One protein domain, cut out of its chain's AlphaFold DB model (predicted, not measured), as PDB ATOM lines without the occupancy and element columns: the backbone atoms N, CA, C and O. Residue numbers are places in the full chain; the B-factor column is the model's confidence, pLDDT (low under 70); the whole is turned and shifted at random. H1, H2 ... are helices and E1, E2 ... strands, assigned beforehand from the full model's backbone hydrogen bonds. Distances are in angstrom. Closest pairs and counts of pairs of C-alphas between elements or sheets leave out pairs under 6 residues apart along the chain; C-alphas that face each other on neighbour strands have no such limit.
ATOM      1  N   TRP A 190     -13.504 -42.231  29.755       93.62
ATOM      2  CA  TRP A 190     -12.128 -42.053  29.273       93.62
ATOM      3  C   TRP A 190     -12.024 -40.914  28.277       93.62
ATOM      4  O   TRP A 190     -11.181 -40.032  28.443       93.62
ATOM      5  N   TRP A 191     -12.929 -40.903  27.303       93.38
ATOM      6  CA  TRP A 191     -12.975 -39.856  26.301       93.38
ATOM      7  C   TRP A 191     -13.107 -38.480  26.959       93.38
ATOM      8  O   TRP A 191     -12.296 -37.607  26.685       93.38
ATOM      9  N   LYS A 192     -14.030 -38.302  27.918       90.25
ATOM     10  CA  LYS A 192     -14.194 -37.034  28.648       90.25
ATOM     11  C   LYS A 192     -12.952 -36.650  29.439       90.25
ATOM     12  O   LYS A 192     -12.594 -35.481  29.467       90.25
ATOM     13  N   TRP A 193     -12.307 -37.608  30.104       87.38
ATOM     14  CA  TRP A 193     -11.104 -37.328  30.886       87.38
ATOM     15  C   TRP A 193      -9.961 -36.799  30.009       87.38
ATOM     16  O   TRP A 193      -9.353 -35.790  30.360       87.38
ATOM     17  N   ASN A 194      -9.706 -37.444  28.868       89.19
ATOM     18  CA  ASN A 194      -8.661 -37.026  27.936       89.19
ATOM     19  C   ASN A 194      -9.049 -35.747  27.182       89.19
ATOM     20  O   ASN A 194      -8.328 -34.757  27.175       89.19
ATOM     21  N   HIS A 195     -10.231 -35.749  26.578       90.69
ATOM     22  CA  HIS A 195     -10.644 -34.710  25.652       90.69
ATOM     23  C   HIS A 195     -11.003 -33.393  26.351       90.69
ATOM     24  O   HIS A 195     -10.718 -32.326  25.819       90.69
ATOM     25  N   ASN A 196     -11.536 -33.416  27.577       86.62
ATOM     26  CA  ASN A 196     -11.714 -32.167  28.325       86.62
ATOM     27  C   ASN A 196     -10.361 -31.520  28.646       86.62
ATOM     28  O   ASN A 196     -10.255 -30.297  28.596       86.62
ATOM     29  N   ALA A 197      -9.322 -32.314  28.938       87.00
ATOM     30  CA  ALA A 197      -7.983 -31.776  29.165       87.00
ATOM     31  C   ALA A 197      -7.407 -31.117  27.903       87.00
ATOM     32  O   ALA A 197      -6.836 -30.033  28.012       87.00
ATOM     33  N   HIS A 198      -7.644 -31.705  26.724       90.44
ATOM     34  CA  HIS A 198      -7.354 -31.061  25.439       90.44
ATOM     35  C   HIS A 198      -8.045 -29.697  25.321       90.44
ATOM     36  O   HIS A 198      -7.381 -28.703  25.064       90.44
ATOM     37  N   HIS A 199      -9.351 -29.593  25.579       87.12
ATOM     38  CA  HIS A 199     -10.064 -28.310  25.455       87.12
ATOM     39  C   HIS A 199      -9.550 -27.228  26.411       87.12
ATOM     40  O   HIS A 199      -9.526 -26.045  26.072       87.12
ATOM     41  N   ILE A 200      -9.093 -27.614  27.601       84.00
ATOM     42  CA  ILE A 200      -8.551 -26.667  28.582       84.00
ATOM     43  C   ILE A 200      -7.178 -26.139  28.172       84.00
ATOM     44  O   ILE A 200      -6.880 -24.972  28.414       84.00
ATOM     45  N   ALA A 201      -6.351 -26.981  27.560       86.94
ATOM     46  CA  ALA A 201      -4.980 -26.648  27.202       86.94
ATOM     47  C   ALA A 201      -4.712 -26.875  25.710       86.94
ATOM     48  O   ALA A 201      -3.668 -27.392  25.330       86.94
ATOM     49  N   CYS A 202      -5.668 -26.500  24.862       89.88
ATOM     50  CA  CYS A 202      -5.636 -26.828  23.441       89.88
ATOM     51  C   CYS A 202      -4.368 -26.269  22.788       89.88
ATOM     52  O   CYS A 202      -4.054 -25.084  22.920       89.88
ATOM     53  N   ASN A 203      -3.644 -27.125  22.070       92.06
ATOM     54  CA  ASN A 203      -2.373 -26.812  21.416       92.06
ATOM     55  C   ASN A 203      -1.198 -26.468  22.352       92.06
ATOM     56  O   ASN A 203      -0.140 -26.038  21.878       92.06
ATOM     57  N   SER A 204      -1.327 -26.677  23.664       91.81
ATOM     58  CA  SER A 204      -0.177 -26.642  24.569       91.81
ATOM     59  C   SER A 204       0.602 -27.953  24.461       91.81
ATOM     60  O   SER A 204       0.092 -29.035  24.722       91.81
ATOM     61  N   LEU A 205       1.880 -27.863  24.099       93.81
ATOM     62  CA  LEU A 205       2.718 -29.047  23.885       93.81
ATOM     63  C   LEU A 205       2.958 -29.867  25.165       93.81
ATOM     64  O   LEU A 205       3.225 -31.062  25.089       93.81
ATOM     65  N   ASP A 206       2.881 -29.223  26.323       91.44
ATOM     66  CA  ASP A 206       3.175 -29.769  27.644       91.44
ATOM     67  C   ASP A 206       1.923 -30.233  28.410       91.44
ATOM     68  O   ASP A 206       2.016 -31.153  29.229       91.44
ATOM     69  N   TYR A 207       0.744 -29.679  28.113       89.94
ATOM     70  CA  TYR A 207      -0.508 -30.007  28.810       89.94
ATOM     71  C   TYR A 207      -1.554 -30.709  27.931       89.94
ATOM     72  O   TYR A 207      -2.361 -31.463  28.476       89.94
ATOM     73  N   ASP A 208      -1.534 -30.532  26.606       93.06
ATOM     74  CA  ASP A 208      -2.510 -31.138  25.690       93.06
ATOM     75  C   ASP A 208      -2.210 -32.629  25.455       93.06
ATOM     76  O   ASP A 208      -1.206 -32.945  24.805       93.06
ATOM     77  N   PRO A 209      -3.038 -33.576  25.936       91.75
ATOM     78  CA  PRO A 209      -2.793 -34.996  25.706       91.75
ATOM     79  C   PRO A 209      -2.837 -35.388  24.227       91.75
ATOM     80  O   PRO A 209      -2.204 -36.381  23.850       91.75
ATOM     81  N   ASP A 210      -3.531 -34.613  23.392       93.00
ATOM     82  CA  ASP A 210      -3.735 -34.919  21.978       93.00
ATOM     83  C   ASP A 210      -2.510 -34.564  21.123       93.00
ATOM     84  O   ASP A 210      -2.500 -34.879  19.941       93.00
ATOM     85  N   LEU A 211      -1.451 -33.982  21.708       94.19
ATOM     86  CA  LEU A 211      -0.181 -33.684  21.024       94.19
ATOM     87  C   LEU A 211       1.006 -34.527  21.521       94.19
ATOM     88  O   LEU A 211       2.123 -34.421  21.006       94.19
ATOM     89  N   GLN A 212       0.797 -35.385  22.522       93.25
ATOM     90  CA  GLN A 212       1.874 -36.032  23.282       93.25
ATOM     91  C   GLN A 212       2.299 -37.388  22.694       93.25
ATOM     92  O   GLN A 212       2.383 -38.405  23.390       93.25
ATOM     93  N   HIS A 213       2.582 -37.400  21.391       92.81
ATOM     94  CA  HIS A 213       2.807 -38.608  20.582       92.81
ATOM     95  C   HIS A 213       4.247 -39.137  20.565       92.81
ATOM     96  O   HIS A 213       4.537 -40.129  19.888       92.81
ATOM     97  N   MET A 214       5.169 -38.499  21.290       95.31
ATOM     98  CA  MET A 214       6.552 -38.968  21.375       95.31
ATOM     99  C   MET A 214       6.599 -40.411  21.918       95.31
ATOM    100  O   MET A 214       5.923 -40.708  22.916       95.31
ATOM    101  N   PRO A 215       7.383 -41.312  21.291       95.25
ATOM    102  CA  PRO A 215       8.469 -41.033  20.340       95.25
ATOM    103  C   PRO A 215       8.096 -41.101  18.843       95.25
ATOM    104  O   PRO A 215       8.991 -41.017  18.009       95.25
ATOM    105  N   PHE A 216       6.823 -41.292  18.478       95.19
ATOM    106  CA  PHE A 216       6.441 -41.566  17.083       95.19
ATOM    107  C   PHE A 216       6.342 -40.311  16.220       95.19
ATOM    108  O   PHE A 216       6.853 -40.301  15.100       95.19
ATOM    109  N   PHE A 217       5.696 -39.263  16.736       95.69
ATOM    110  CA  PHE A 217       5.411 -38.046  15.975       95.69
ATOM    111  C   PHE A 217       5.824 -36.803  16.741       95.69
ATOM    112  O   PHE A 217       5.597 -36.700  17.947       95.69
ATOM    113  N   ALA A 218       6.368 -35.836  16.004       96.19
ATOM    114  CA  ALA A 218       6.634 -34.500  16.511       96.19
ATOM    115  C   ALA A 218       5.818 -33.485  15.707       96.19
ATOM    116  O   ALA A 218       6.091 -33.238  14.535       96.19
ATOM    117  N   VAL A 219       4.834 -32.878  16.371       94.94
ATOM    118  CA  VAL A 219       3.947 -31.846  15.801       94.94
ATOM    119  C   VAL A 219       4.546 -30.436  15.867       94.94
ATOM    120  O   VAL A 219       4.013 -29.492  15.294       94.94
ATOM    121  N   SER A 220       5.665 -30.275  16.577       95.75
ATOM    122  CA  SER A 220       6.384 -29.011  16.726       95.75
ATOM    123  C   SER A 220       7.876 -29.266  16.903       95.75
ATOM    124  O   SER A 220       8.275 -30.218  17.574       95.75
ATOM    125  N   SER A 221       8.709 -28.367  16.374       95.69
ATOM    126  CA  SER A 221      10.167 -28.404  16.551       95.69
ATOM    127  C   SER A 221      10.604 -28.256  18.012       95.69
ATOM    128  O   SER A 221      11.696 -28.687  18.373       95.69
ATOM    129  N   LYS A 222       9.746 -27.705  18.883       95.56
ATOM    130  CA  LYS A 222      10.009 -27.620  20.329       95.56
ATOM    131  C   LYS A 222      10.163 -28.998  20.985       95.56
ATOM    132  O   LYS A 222      10.901 -29.115  21.958       95.56
ATOM    133  N   LEU A 223       9.539 -30.044  20.434       95.50
ATOM    134  CA  LEU A 223       9.650 -31.411  20.955       95.50
ATOM    135  C   LEU A 223      11.049 -32.021  20.754       95.50
ATOM    136  O   LEU A 223      11.355 -33.035  21.371       95.50
ATOM    137  N   PHE A 224      11.930 -31.395  19.961       96.25
ATOM    138  CA  PHE A 224      13.312 -31.858  19.775       96.25
ATOM    139  C   PHE A 224      14.226 -31.584  20.977       96.25
ATOM    140  O   PHE A 224      15.321 -32.139  21.048       96.25
ATOM    141  N   TYR A 225      13.785 -30.759  21.930       94.88
ATOM    142  CA  TYR A 225      14.544 -30.418  23.138       94.88
ATOM    143  C   TYR A 225      14.143 -31.243  24.367       94.88
ATOM    144  O   TYR A 225      14.637 -30.986  25.460       94.88
ATOM    145  N   SER A 226      13.305 -32.269  24.182       94.75
ATOM    146  CA  SER A 226      12.591 -32.979  25.251       94.75
ATOM    147  C   SER A 226      11.662 -32.063  26.056       94.75
ATOM    148  O   SER A 226      11.930 -30.888  26.282       94.75
ATOM    149  N   MET A 227      10.525 -32.597  26.484       94.44
ATOM    150  CA  MET A 227       9.521 -31.818  27.211       94.44
ATOM    151  C   MET A 227       8.801 -32.701  28.220       94.44
ATOM    152  O   MET A 227       8.698 -33.910  28.029       94.44
ATOM    153  N   ILE A 228       8.312 -32.112  29.305       94.06
ATOM    154  CA  ILE A 228       7.466 -32.819  30.265       94.06
ATOM    155  C   ILE A 228       6.023 -32.759  29.763       94.06
ATOM    156  O   ILE A 228       5.524 -31.694  29.420       94.06
ATOM    157  N   SER A 229       5.370 -33.916  29.711       92.62
ATOM    158  CA  SER A 229       3.919 -34.024  29.635       92.62
ATOM    159  C   SER A 229       3.375 -33.971  31.058       92.62
ATOM    160  O   SER A 229       3.584 -34.903  31.838       92.62
ATOM    161  N   TYR A 230       2.669 -32.896  31.396       87.88
ATOM    162  CA  TYR A 230       2.020 -32.753  32.700       87.88
ATOM    163  C   TYR A 230       0.755 -33.609  32.807       87.88
ATOM    164  O   TYR A 230       0.407 -34.064  33.893       87.88
ATOM    165  N   PHE A 231       0.088 -33.889  31.682       87.75
ATOM    166  CA  PHE A 231      -1.107 -34.734  31.674       87.75
ATOM    167  C   PHE A 231      -0.795 -36.209  31.980       87.75
ATOM    168  O   PHE A 231      -1.473 -36.824  32.809       87.75
ATOM    169  N   TYR A 232       0.223 -36.784  31.327       88.88
ATOM    170  CA  TYR A 232       0.644 -38.174  31.552       88.88
ATOM    171  C   TYR A 232       1.735 -38.315  32.617       88.88
ATOM    172  O   TYR A 232       2.112 -39.447  32.916       88.88
ATOM    173  N   ASP A 233       2.232 -37.204  33.170       89.88
ATOM    174  CA  ASP A 233       3.327 -37.169  34.148       89.88
ATOM    175  C   ASP A 233       4.563 -37.944  33.653       89.88
ATOM    176  O   ASP A 233       5.084 -38.852  34.301       89.88
ATOM    177  N   ARG A 234       4.993 -37.641  32.418       93.75
ATOM    178  CA  ARG A 234       6.124 -38.319  31.764       93.75
ATOM    179  C   ARG A 234       6.998 -37.359  30.976       93.75
ATOM    180  O   ARG A 234       6.514 -36.393  30.391       93.75
ATOM    181  N   THR A 235       8.280 -37.677  30.849       95.44
ATOM    182  CA  THR A 235       9.166 -36.972  29.916       95.44
ATOM    183  C   THR A 235       8.973 -37.506  28.497       95.44
ATOM    184  O   THR A 235       9.160 -38.690  28.221       95.44
ATOM    185  N   MET A 236       8.630 -36.618  27.573       96.12
ATOM    186  CA  MET A 236       8.678 -36.845  26.135       96.12
ATOM    187  C   MET A 236      10.104 -36.592  25.643       96.12
ATOM    188  O   MET A 236      10.430 -35.501  25.179       96.12
ATOM    189  N   ALA A 237      10.972 -37.585  25.823       96.38
ATOM    190  CA  ALA A 237      12.380 -37.482  25.460       96.38
ATOM    191  C   ALA A 237      12.585 -37.494  23.936       96.38
ATOM    192  O   ALA A 237      11.944 -38.261  23.215       96.38
ATOM    193  N   PHE A 238      13.521 -36.673  23.455       97.31
ATOM    194  CA  PHE A 238      14.014 -36.715  22.077       97.31
ATOM    195  C   PHE A 238      15.356 -37.456  22.001       97.31
ATOM    196  O   PHE A 238      16.412 -36.879  21.734       97.31
ATOM    197  N   ASP A 239      15.308 -38.752  22.299       96.62
ATOM    198  CA  ASP A 239      16.459 -39.652  22.252       96.62
ATOM    199  C   ASP A 239      16.750 -40.175  20.827       96.62
ATOM    200  O   ASP A 239      16.202 -39.699  19.828       96.62
ATOM    201  N   SER A 240      17.669 -41.136  20.700       97.56
ATOM    202  CA  SER A 240      18.044 -41.720  19.406       97.56
ATOM    203  C   SER A 240      16.889 -42.465  18.725       97.56
ATOM    204  O   SER A 240      16.771 -42.401  17.500       97.56
ATOM    205  N   VAL A 241      16.021 -43.125  19.498       96.56
ATOM    206  CA  VAL A 241      14.851 -43.851  18.984       96.56
ATOM    207  C   VAL A 241      13.814 -42.859  18.476       96.56
ATOM    208  O   VAL A 241      13.353 -42.976  17.340       96.56
ATOM    209  N   ALA A 242      13.499 -41.845  19.279       97.06
ATOM    210  CA  ALA A 242      12.614 -40.755  18.900       97.06
ATOM    211  C   ALA A 242      13.115 -40.031  17.648       97.06
ATOM    212  O   ALA A 242      12.347 -39.821  16.714       97.06
ATOM    213  N   ARG A 243      14.413 -39.717  17.571       97.44
ATOM    214  CA  ARG A 243      15.018 -39.108  16.380       97.44
ATOM    215  C   ARG A 243      14.808 -39.972  15.141       97.44
ATOM    216  O   ARG A 243      14.381 -39.451  14.118       97.44
ATOM    217  N   PHE A 244      15.070 -41.275  15.228       97.62
ATOM    218  CA  PHE A 244      14.869 -42.193  14.107       97.62
ATOM    219  C   PHE A 244      13.403 -42.241  13.654       97.62
ATOM    220  O   PHE A 244      13.125 -42.084  12.464       97.62
ATOM    221  N   LEU A 245      12.462 -42.423  14.585       97.12
ATOM    222  CA  LEU A 245      11.035 -42.524  14.270       97.12
ATOM    223  C   LEU A 245      10.478 -41.212  13.714       97.12
ATOM    224  O   LEU A 245       9.815 -41.224  12.679       97.12
ATOM    225  N   VAL A 246      10.809 -40.085  14.343       97.12
ATOM    226  CA  VAL A 246      10.347 -38.756  13.932       97.12
ATOM    227  C   VAL A 246      10.940 -38.347  12.583       97.12
ATOM    228  O   VAL A 246      10.218 -37.815  11.743       97.12
ATOM    229  N   SER A 247      12.217 -38.637  12.308       97.31
ATOM    230  CA  SER A 247      12.804 -38.396  10.977       97.31
ATOM    231  C   SER A 247      12.082 -39.171   9.871       97.31
ATOM    232  O   SER A 247      12.008 -38.701   8.737       97.31
ATOM    233  N   ASN A 248      11.495 -40.322  10.207       97.56
ATOM    234  CA  ASN A 248      10.729 -41.160   9.290       97.56
ATOM    235  C   ASN A 248       9.208 -41.032   9.483       97.56
ATOM    236  O   ASN A 248       8.464 -41.861   8.959       97.56
ATOM    237  N   GLN A 249       8.718 -40.000  10.187       97.00
ATOM    238  CA  GLN A 249       7.304 -39.919  10.579       97.00
ATOM    239  C   GLN A 249       6.319 -39.937   9.409       97.00
ATOM    240  O   GLN A 249       5.224 -40.466   9.530       97.00
ATOM    241  N   HIS A 250       6.726 -39.425   8.247       95.88
ATOM    242  CA  HIS A 250       5.934 -39.462   7.017       95.88
ATOM    243  C   HIS A 250       5.646 -40.893   6.529       95.88
ATOM    244  O   HIS A 250       4.597 -41.133   5.935       95.88
ATOM    245  N   TRP A 251       6.535 -41.848   6.820       95.69
ATOM    246  CA  TRP A 251       6.313 -43.271   6.566       95.69
ATOM    247  C   TRP A 251       5.657 -43.975   7.749       95.69
ATOM    248  O   TRP A 251       4.764 -44.792   7.539       95.69
ATOM    249  N   THR A 252       6.071 -43.673   8.985       93.25
ATOM    250  CA  THR A 252       5.540 -44.350  10.182       93.25
ATOM    251  C   THR A 252       4.122 -43.904  10.543       93.25
ATOM    252  O   THR A 252       3.428 -44.643  11.239       93.25
ATOM    253  N   PHE A 253       3.647 -42.765  10.025       95.31
ATOM    254  CA  PHE A 253       2.290 -42.260  10.245       95.31
ATOM    255  C   PHE A 253       1.223 -43.295   9.893       95.31
ATOM    256  O   PHE A 253       0.436 -43.687  10.749       95.31
ATOM    257  N   TYR A 254       1.231 -43.798   8.660       94.69
ATOM    258  CA  TYR A 254       0.222 -44.743   8.184       94.69
ATOM    259  C   TYR A 254       0.138 -46.039   9.012       94.69
ATOM    260  O   TYR A 254      -0.955 -46.336   9.499       94.69
ATOM    261  N   PRO A 255       1.232 -46.797   9.244       94.38
ATOM    262  CA  PRO A 255       1.157 -48.028  10.024       94.38
ATOM    263  C   PRO A 255       0.781 -47.773  11.485       94.38
ATOM    264  O   PRO A 255       0.008 -48.547  12.039       94.38
ATOM    265  N   VAL A 256       1.256 -46.692  12.113       94.38
ATOM    266  CA  VAL A 256       0.849 -46.347  13.489       94.38
ATOM    267  C   VAL A 256      -0.645 -46.014  13.543       94.38
ATOM    268  O   VAL A 256      -1.346 -46.485  14.441       94.38
ATOM    269  N   MET A 257      -1.168 -45.278  12.559       94.31
ATOM    270  CA  MET A 257      -2.590 -44.937  12.496       94.31
ATOM    271  C   MET A 257      -3.496 -46.155  12.278       94.31
ATOM    272  O   MET A 257      -4.631 -46.144  12.758       94.31
ATOM    273  N   CYS A 258      -3.006 -47.247  11.678       94.31
ATOM    274  CA  CYS A 258      -3.743 -48.517  11.637       94.31
ATOM    275  C   CYS A 258      -4.063 -49.066  13.041       94.31
ATOM    276  O   CYS A 258      -5.080 -49.737  13.218       94.31
ATOM    277  N   PHE A 259      -3.245 -48.751  14.052       94.81
ATOM    278  CA  PHE A 259      -3.466 -49.157  15.444       94.81
ATOM    279  C   PHE A 259      -4.181 -48.095  16.288       94.81
ATOM    280  O   PHE A 259      -4.540 -48.378  17.433       94.81
ATOM    281  N   ALA A 260      -4.441 -46.895  15.755       91.44
ATOM    282  CA  ALA A 260      -5.021 -45.794  16.525       91.44
ATOM    283  C   ALA A 260      -6.363 -46.179  17.166       91.44
ATOM    284  O   ALA A 260      -6.568 -45.959  18.359       91.44
ATOM    285  N   ARG A 261      -7.250 -46.842  16.412       91.38
ATOM    286  CA  ARG A 261      -8.546 -47.303  16.937       91.38
ATOM    287  C   ARG A 261      -8.392 -48.348  18.045       91.38
ATOM    288  O   ARG A 261      -9.110 -48.291  19.039       91.38
ATOM    289  N   ILE A 262      -7.437 -49.268  17.901       94.12
ATOM    290  CA  ILE A 262      -7.145 -50.287  18.918       94.12
ATOM    291  C   ILE A 262      -6.644 -49.614  20.199       94.12
ATOM    292  O   ILE A 262      -7.072 -49.987  21.289       94.12
ATOM    293  N   ASN A 263      -5.805 -48.582  20.077       93.81
ATOM    294  CA  ASN A 263      -5.367 -47.793  21.222       93.81
ATOM    295  C   ASN A 263      -6.559 -47.141  21.948       93.81
ATOM    296  O   ASN A 263      -6.640 -47.258  23.163       93.81
ATOM    297  N   LEU A 264      -7.532 -46.548  21.243       93.38
ATOM    298  CA  LEU A 264      -8.734 -45.970  21.882       93.38
ATOM    299  C   LEU A 264      -9.530 -47.008  22.701       93.38
ATOM    300  O   LEU A 264      -9.987 -46.726  23.814       93.38
ATOM    301  N   PHE A 265      -9.656 -48.231  22.180       95.38
ATOM    302  CA  PHE A 265     -10.288 -49.336  22.906       95.38
ATOM    303  C   PHE A 265      -9.478 -49.754  24.131       95.38
ATOM    304  O   PHE A 265     -10.024 -49.867  25.229       95.38
ATOM    305  N   ALA A 266      -8.166 -49.934  23.969       95.81
ATOM    306  CA  ALA A 266      -7.277 -50.297  25.063       95.81
ATOM    307  C   ALA A 266      -7.323 -49.253  26.186       95.81
ATOM    308  O   ALA A 266      -7.481 -49.614  27.348       95.81
ATOM    309  N   GLN A 267      -7.274 -47.964  25.846       95.31
ATOM    310  CA  GLN A 267      -7.347 -46.866  26.808       95.31
ATOM    311  C   GLN A 267      -8.665 -46.848  27.595       95.31
ATOM    312  O   GLN A 267      -8.667 -46.607  28.805       95.31
ATOM    313  N   SER A 268      -9.777 -47.193  26.939       95.69
ATOM    314  CA  SER A 268     -11.074 -47.353  27.600       95.69
ATOM    315  C   SER A 268     -11.017 -48.432  28.686       95.69
ATOM    316  O   SER A 268     -11.400 -48.182  29.829       95.69
ATOM    317  N   PHE A 269     -10.468 -49.610  28.375       96.25
ATOM    318  CA  PHE A 269     -10.304 -50.681  29.362       96.25
ATOM    319  C   PHE A 269      -9.286 -50.330  30.451       96.25
ATOM    320  O   PHE A 269      -9.563 -50.560  31.629       96.25
ATOM    321  N   ILE A 270      -8.149 -49.725  30.089       96.06
ATOM    322  CA  ILE A 270      -7.125 -49.275  31.040       96.06
ATOM    323  C   ILE A 270      -7.753 -48.349  32.085       96.06
ATOM    324  O   ILE A 270      -7.556 -48.566  33.281       96.06
ATOM    325  N   LEU A 271      -8.565 -47.365  31.677       94.81
ATOM    326  CA  LEU A 271      -9.248 -46.497  32.635       94.81
ATOM    327  C   LEU A 271     -10.255 -47.272  33.495       94.81
ATOM    328  O   LEU A 271     -10.265 -47.100  34.719       94.81
ATOM    329  N   LEU A 272     -11.102 -48.100  32.879       95.81
ATOM    330  CA  LEU A 272     -12.182 -48.802  33.580       95.81
ATOM    331  C   LEU A 272     -11.668 -49.814  34.615       95.81
ATOM    332  O   LEU A 272     -12.297 -49.964  35.663       95.81
ATOM    333  N   PHE A 273     -10.509 -50.429  34.372       96.38
ATOM    334  CA  PHE A 273      -9.839 -51.332  35.315       96.38
ATOM    335  C   PHE A 273      -8.817 -50.640  36.229       96.38
ATOM    336  O   PHE A 273      -8.279 -51.265  37.144       96.38
ATOM    337  N   SER A 274      -8.560 -49.342  36.044       94.50
ATOM    338  CA  SER A 274      -7.665 -48.586  36.923       94.50
ATOM    339  C   SER A 274      -8.264 -48.330  38.315       94.50
ATOM    340  O   SER A 274      -9.472 -48.436  38.560       94.50
ATOM    341  N   LYS A 275      -7.413 -47.873  39.240       91.06
ATOM    342  CA  LYS A 275      -7.830 -47.394  40.568       91.06
ATOM    343  C   LYS A 275      -8.479 -45.998  40.549       91.06
ATOM    344  O   LYS A 275      -8.942 -45.544  41.589       91.06
ATOM    345  N   ARG A 276      -8.521 -45.302  39.400       87.25
ATOM    346  CA  ARG A 276      -9.113 -43.954  39.301       87.25
ATOM    347  C   ARG A 276     -10.612 -43.999  39.579       87.25
ATOM    348  O   ARG A 276     -11.287 -44.944  39.190       87.25
ATOM    349  N   LYS A 277     -11.173 -42.962  40.198       86.94
ATOM    350  CA  LYS A 277     -12.624 -42.868  40.392       86.94
ATOM    351  C   LYS A 277     -13.307 -42.619  39.043       86.94
ATOM    352  O   LYS A 277     -13.121 -41.566  38.447       86.94
ATOM    353  N   VAL A 278     -14.104 -43.581  38.578       90.44
ATOM    354  CA  VAL A 278     -14.898 -43.459  37.345       90.44
ATOM    355  C   VAL A 278     -16.382 -43.411  37.718       90.44
ATOM    356  O   VAL A 278     -16.902 -44.408  38.235       90.44
ATOM    357  N   PRO A 279     -17.080 -42.285  37.487       85.69
ATOM    358  CA  PRO A 279     -18.519 -42.197  37.709       85.69
ATOM    359  C   PRO A 279     -19.267 -43.277  36.920       85.69
ATOM    360  O   PRO A 279     -19.002 -43.480  35.740       85.69
ATOM    361  N   HIS A 280     -20.200 -43.978  37.572       91.56
ATOM    362  CA  HIS A 280     -21.015 -45.031  36.950       91.56
ATOM    363  C   HIS A 280     -20.203 -46.112  36.203       91.56
ATOM    364  O   HIS A 280     -20.646 -46.618  35.174       91.56
ATOM    365  N   ARG A 281     -19.035 -46.509  36.729       95.19
ATOM    366  CA  ARG A 281     -18.137 -47.512  36.119       95.19
ATOM    367  C   ARG A 281     -18.837 -48.781  35.615       95.19
ATOM    368  O   ARG A 281     -18.500 -49.265  34.542       95.19
ATOM    369  N   ALA A 282     -19.799 -49.321  36.364       95.69
ATOM    370  CA  ALA A 282     -20.534 -50.518  35.949       95.69
ATOM    371  C   ALA A 282     -21.349 -50.287  34.663       95.69
ATOM    372  O   ALA A 282     -21.354 -51.135  33.777       95.69
ATOM    373  N   GLN A 283     -21.982 -49.117  34.534       95.94
ATOM    374  CA  GLN A 283     -22.703 -48.717  33.324       95.94
ATOM    375  C   GLN A 283     -21.742 -48.542  32.141       95.94
ATOM    376  O   GLN A 283     -22.058 -48.961  31.032       95.94
ATOM    377  N   GLU A 284     -20.568 -47.950  32.383       96.25
ATOM    378  CA  GLU A 284     -19.533 -47.791  31.355       96.25
ATOM    379  C   GLU A 284     -19.062 -49.147  30.816       96.25
ATOM    380  O   GLU A 284     -19.036 -49.344  29.600       96.25
ATOM    381  N   LEU A 285     -18.736 -50.078  31.722       96.62
ATOM    382  CA  LEU A 285     -18.323 -51.443  31.395       96.62
ATOM    383  C   LEU A 285     -19.416 -52.182  30.629       96.62
ATOM    384  O   LEU A 285     -19.128 -52.767  29.592       96.62
ATOM    385  N   PHE A 286     -20.663 -52.122  31.102       96.81
ATOM    386  CA  PHE A 286     -21.786 -52.756  30.418       96.81
ATOM    387  C   PHE A 286     -21.948 -52.227  28.990       96.81
ATOM    388  O   PHE A 286     -22.040 -53.021  28.061       96.81
ATOM    389  N   GLY A 287     -21.911 -50.906  28.790       96.69
ATOM    390  CA  GLY A 287     -22.021 -50.324  27.451       96.69
ATOM    391  C   GLY A 287     -20.882 -50.749  26.519       96.69
ATOM    392  O   GLY A 287     -21.128 -51.099  25.370       96.69
ATOM    393  N   VAL A 288     -19.639 -50.781  27.016       96.38
ATOM    394  CA  VAL A 288     -18.494 -51.256  26.221       96.38
ATOM    395  C   VAL A 288     -18.635 -52.750  25.906       96.38
ATOM    396  O   VAL A 288     -18.350 -53.162  24.788       96.38
ATOM    397  N   LEU A 289     -19.119 -53.569  26.843       95.31
ATOM    398  CA  LEU A 289     -19.386 -54.989  26.590       95.31
ATOM    399  C   LEU A 289     -20.472 -55.189  25.529       95.31
ATOM    400  O   LEU A 289     -20.295 -56.036  24.663       95.31
ATOM    401  N   VAL A 290     -21.544 -54.386  25.548       95.94
ATOM    402  CA  VAL A 290     -22.573 -54.402  24.495       95.94
ATOM    403  C   VAL A 290     -21.938 -54.198  23.124       95.94
ATOM    404  O   VAL A 290     -22.251 -54.963  22.218       95.94
ATOM    405  N   PHE A 291     -21.014 -53.237  22.982       94.69
ATOM    406  CA  PHE A 291     -20.272 -53.057  21.731       94.69
ATOM    407  C   PHE A 291     -19.555 -54.333  21.300       94.69
ATOM    408  O   PHE A 291     -19.734 -54.790  20.178       94.69
ATOM    409  N   TRP A 292     -18.771 -54.934  22.195       94.38
ATOM    410  CA  TRP A 292     -17.988 -56.117  21.853       94.38
ATOM    411  C   TRP A 292     -18.842 -57.346  21.551       94.38
ATOM    412  O   TRP A 292     -18.418 -58.145  20.723       94.38
ATOM    413  N   ILE A 293     -20.035 -57.477  22.141       93.88
ATOM    414  CA  ILE A 293     -20.982 -58.550  21.804       93.88
ATOM    415  C   ILE A 293     -21.338 -58.463  20.317       93.88
ATOM    416  O   ILE A 293     -20.953 -59.337  19.549       93.88
ATOM    417  N   TRP A 294     -21.967 -57.373  19.869       89.75
ATOM    418  CA  TRP A 294     -22.414 -57.299  18.473       89.75
ATOM    419  C   TRP A 294     -21.264 -57.089  17.479       89.75
ATOM    420  O   TRP A 294     -21.383 -57.460  16.318       89.75
ATOM    421  N   PHE A 295     -20.146 -56.493  17.905       89.31
ATOM    422  CA  PHE A 295     -18.993 -56.259  17.032       89.31
ATOM    423  C   PHE A 295     -18.185 -57.535  16.753       89.31
ATOM    424  O   PHE A 295     -17.493 -57.606  15.738       89.31
ATOM    425  N   THR A 296     -18.230 -58.524  17.655       88.44
ATOM    426  CA  THR A 296     -17.481 -59.786  17.506       88.44
ATOM    427  C   THR A 296     -18.349 -60.986  17.166       88.44
ATOM    428  O   THR A 296     -17.809 -61.981  16.674       88.44
ATOM    429  N   GLU A 297     -19.662 -60.900  17.378       69.81
ATOM    430  CA  GLU A 297     -20.606 -61.886  16.866       69.81
ATOM    431  C   GLU A 297     -20.567 -61.882  15.331       69.81
ATOM    432  O   GLU A 297     -20.789 -60.863  14.673       69.81
TER     433      GLU A 297
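Overview. This is residues 190 to 297 of the 298 residues of the protein "Linoleoyl-CoA desaturase" of Handroanthus impetiginosus (UniProt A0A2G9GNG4). Look for an open, loose ring: H1 and the long link after it lead to a small end made of H2 and the hairpin of E1 and E2, and H3, H4 and H5 lead back until H5 meets the beginning of H1. Beyond H5, H6 folds back beside it as a V, closed near their link, and residues 289 to 297 stick out. The printed part has 108 residues, with six named helices and two named strands in the order H1 H2 E1 E2 H3 H4 H5 H6; the sheet, E1 - E2, is antiparallel, and the class is mostly helix. The whole is loose, with a radius of gyration of the C-alphas of 16.2 A and spans of 43 by 31 by 22 A.

Along the chain. Find C-alpha 190 at (-12.128, -42.053, 29.273); from there H1 runs 15.8 A to residue 200. After residues 201 to 220, which hold no named element, come H2, residues 221 to 225, E1, residues 227 to 229, and E2, residues 234 to 236. H3 is residues 240 to 247, 10.5 A long, and H4 is residues 249 to 258, 14.0 A long. At C-alpha 260, (-5.021, -45.794, 16.525), H5 begins and runs 20.2 A to residue 273. H6 is residues 281 to 296, 22.3 A long, ending at C-alpha 296, (-17.481, -59.786, 17.506).

Arrangement. Start at Trp 190: H1 and H5 touch, about perpendicular at 73 degrees, and the closest C-alphas are those of Trp 190 and Ser 268, 5.7 A apart. H1 and H2 are apart. In the hairpin of E1 and E2, look for N 229 and O 234 at 2.8 A and N 236 and O 227 at 2.7 A, both within hydrogen-bond range. The closest C-alphas of H2 and E2 are those of Leu 223 and Met 236, 7.6 A apart. H3 and H4 are close but not clearly touching, with C-alphas 245 and 252 closest at 7.1 A; their lines are about perpendicular at 88 degrees. H4 and H5 meet only through their link. H5 and H6, a helical hairpin, only just touch, with 3 pairs of C-alphas within 8 A, the closest being Leu 272 and Arg 281 at 6.6 A. They run opposite ways at a steep tilt of 37 degrees, only just past shallow. In H3, H5 and H6 every O i to N i+4 pair is within hydrogen-bond range; H1 has 6 of 7, H4 has 4 of 6, and H2 has 0 of 1 but 2 of 2 O i to N i+3 pairs.

Size, cuts and confidence. The two C-alphas farthest apart are those of Tyr 225 and Glu 297, at 47.6 A. The printed part has no cut, and the link from H1 to H2, 20 residues, is long. The mean pLDDT of the printed part is 93.3, and residue 297 is under 70.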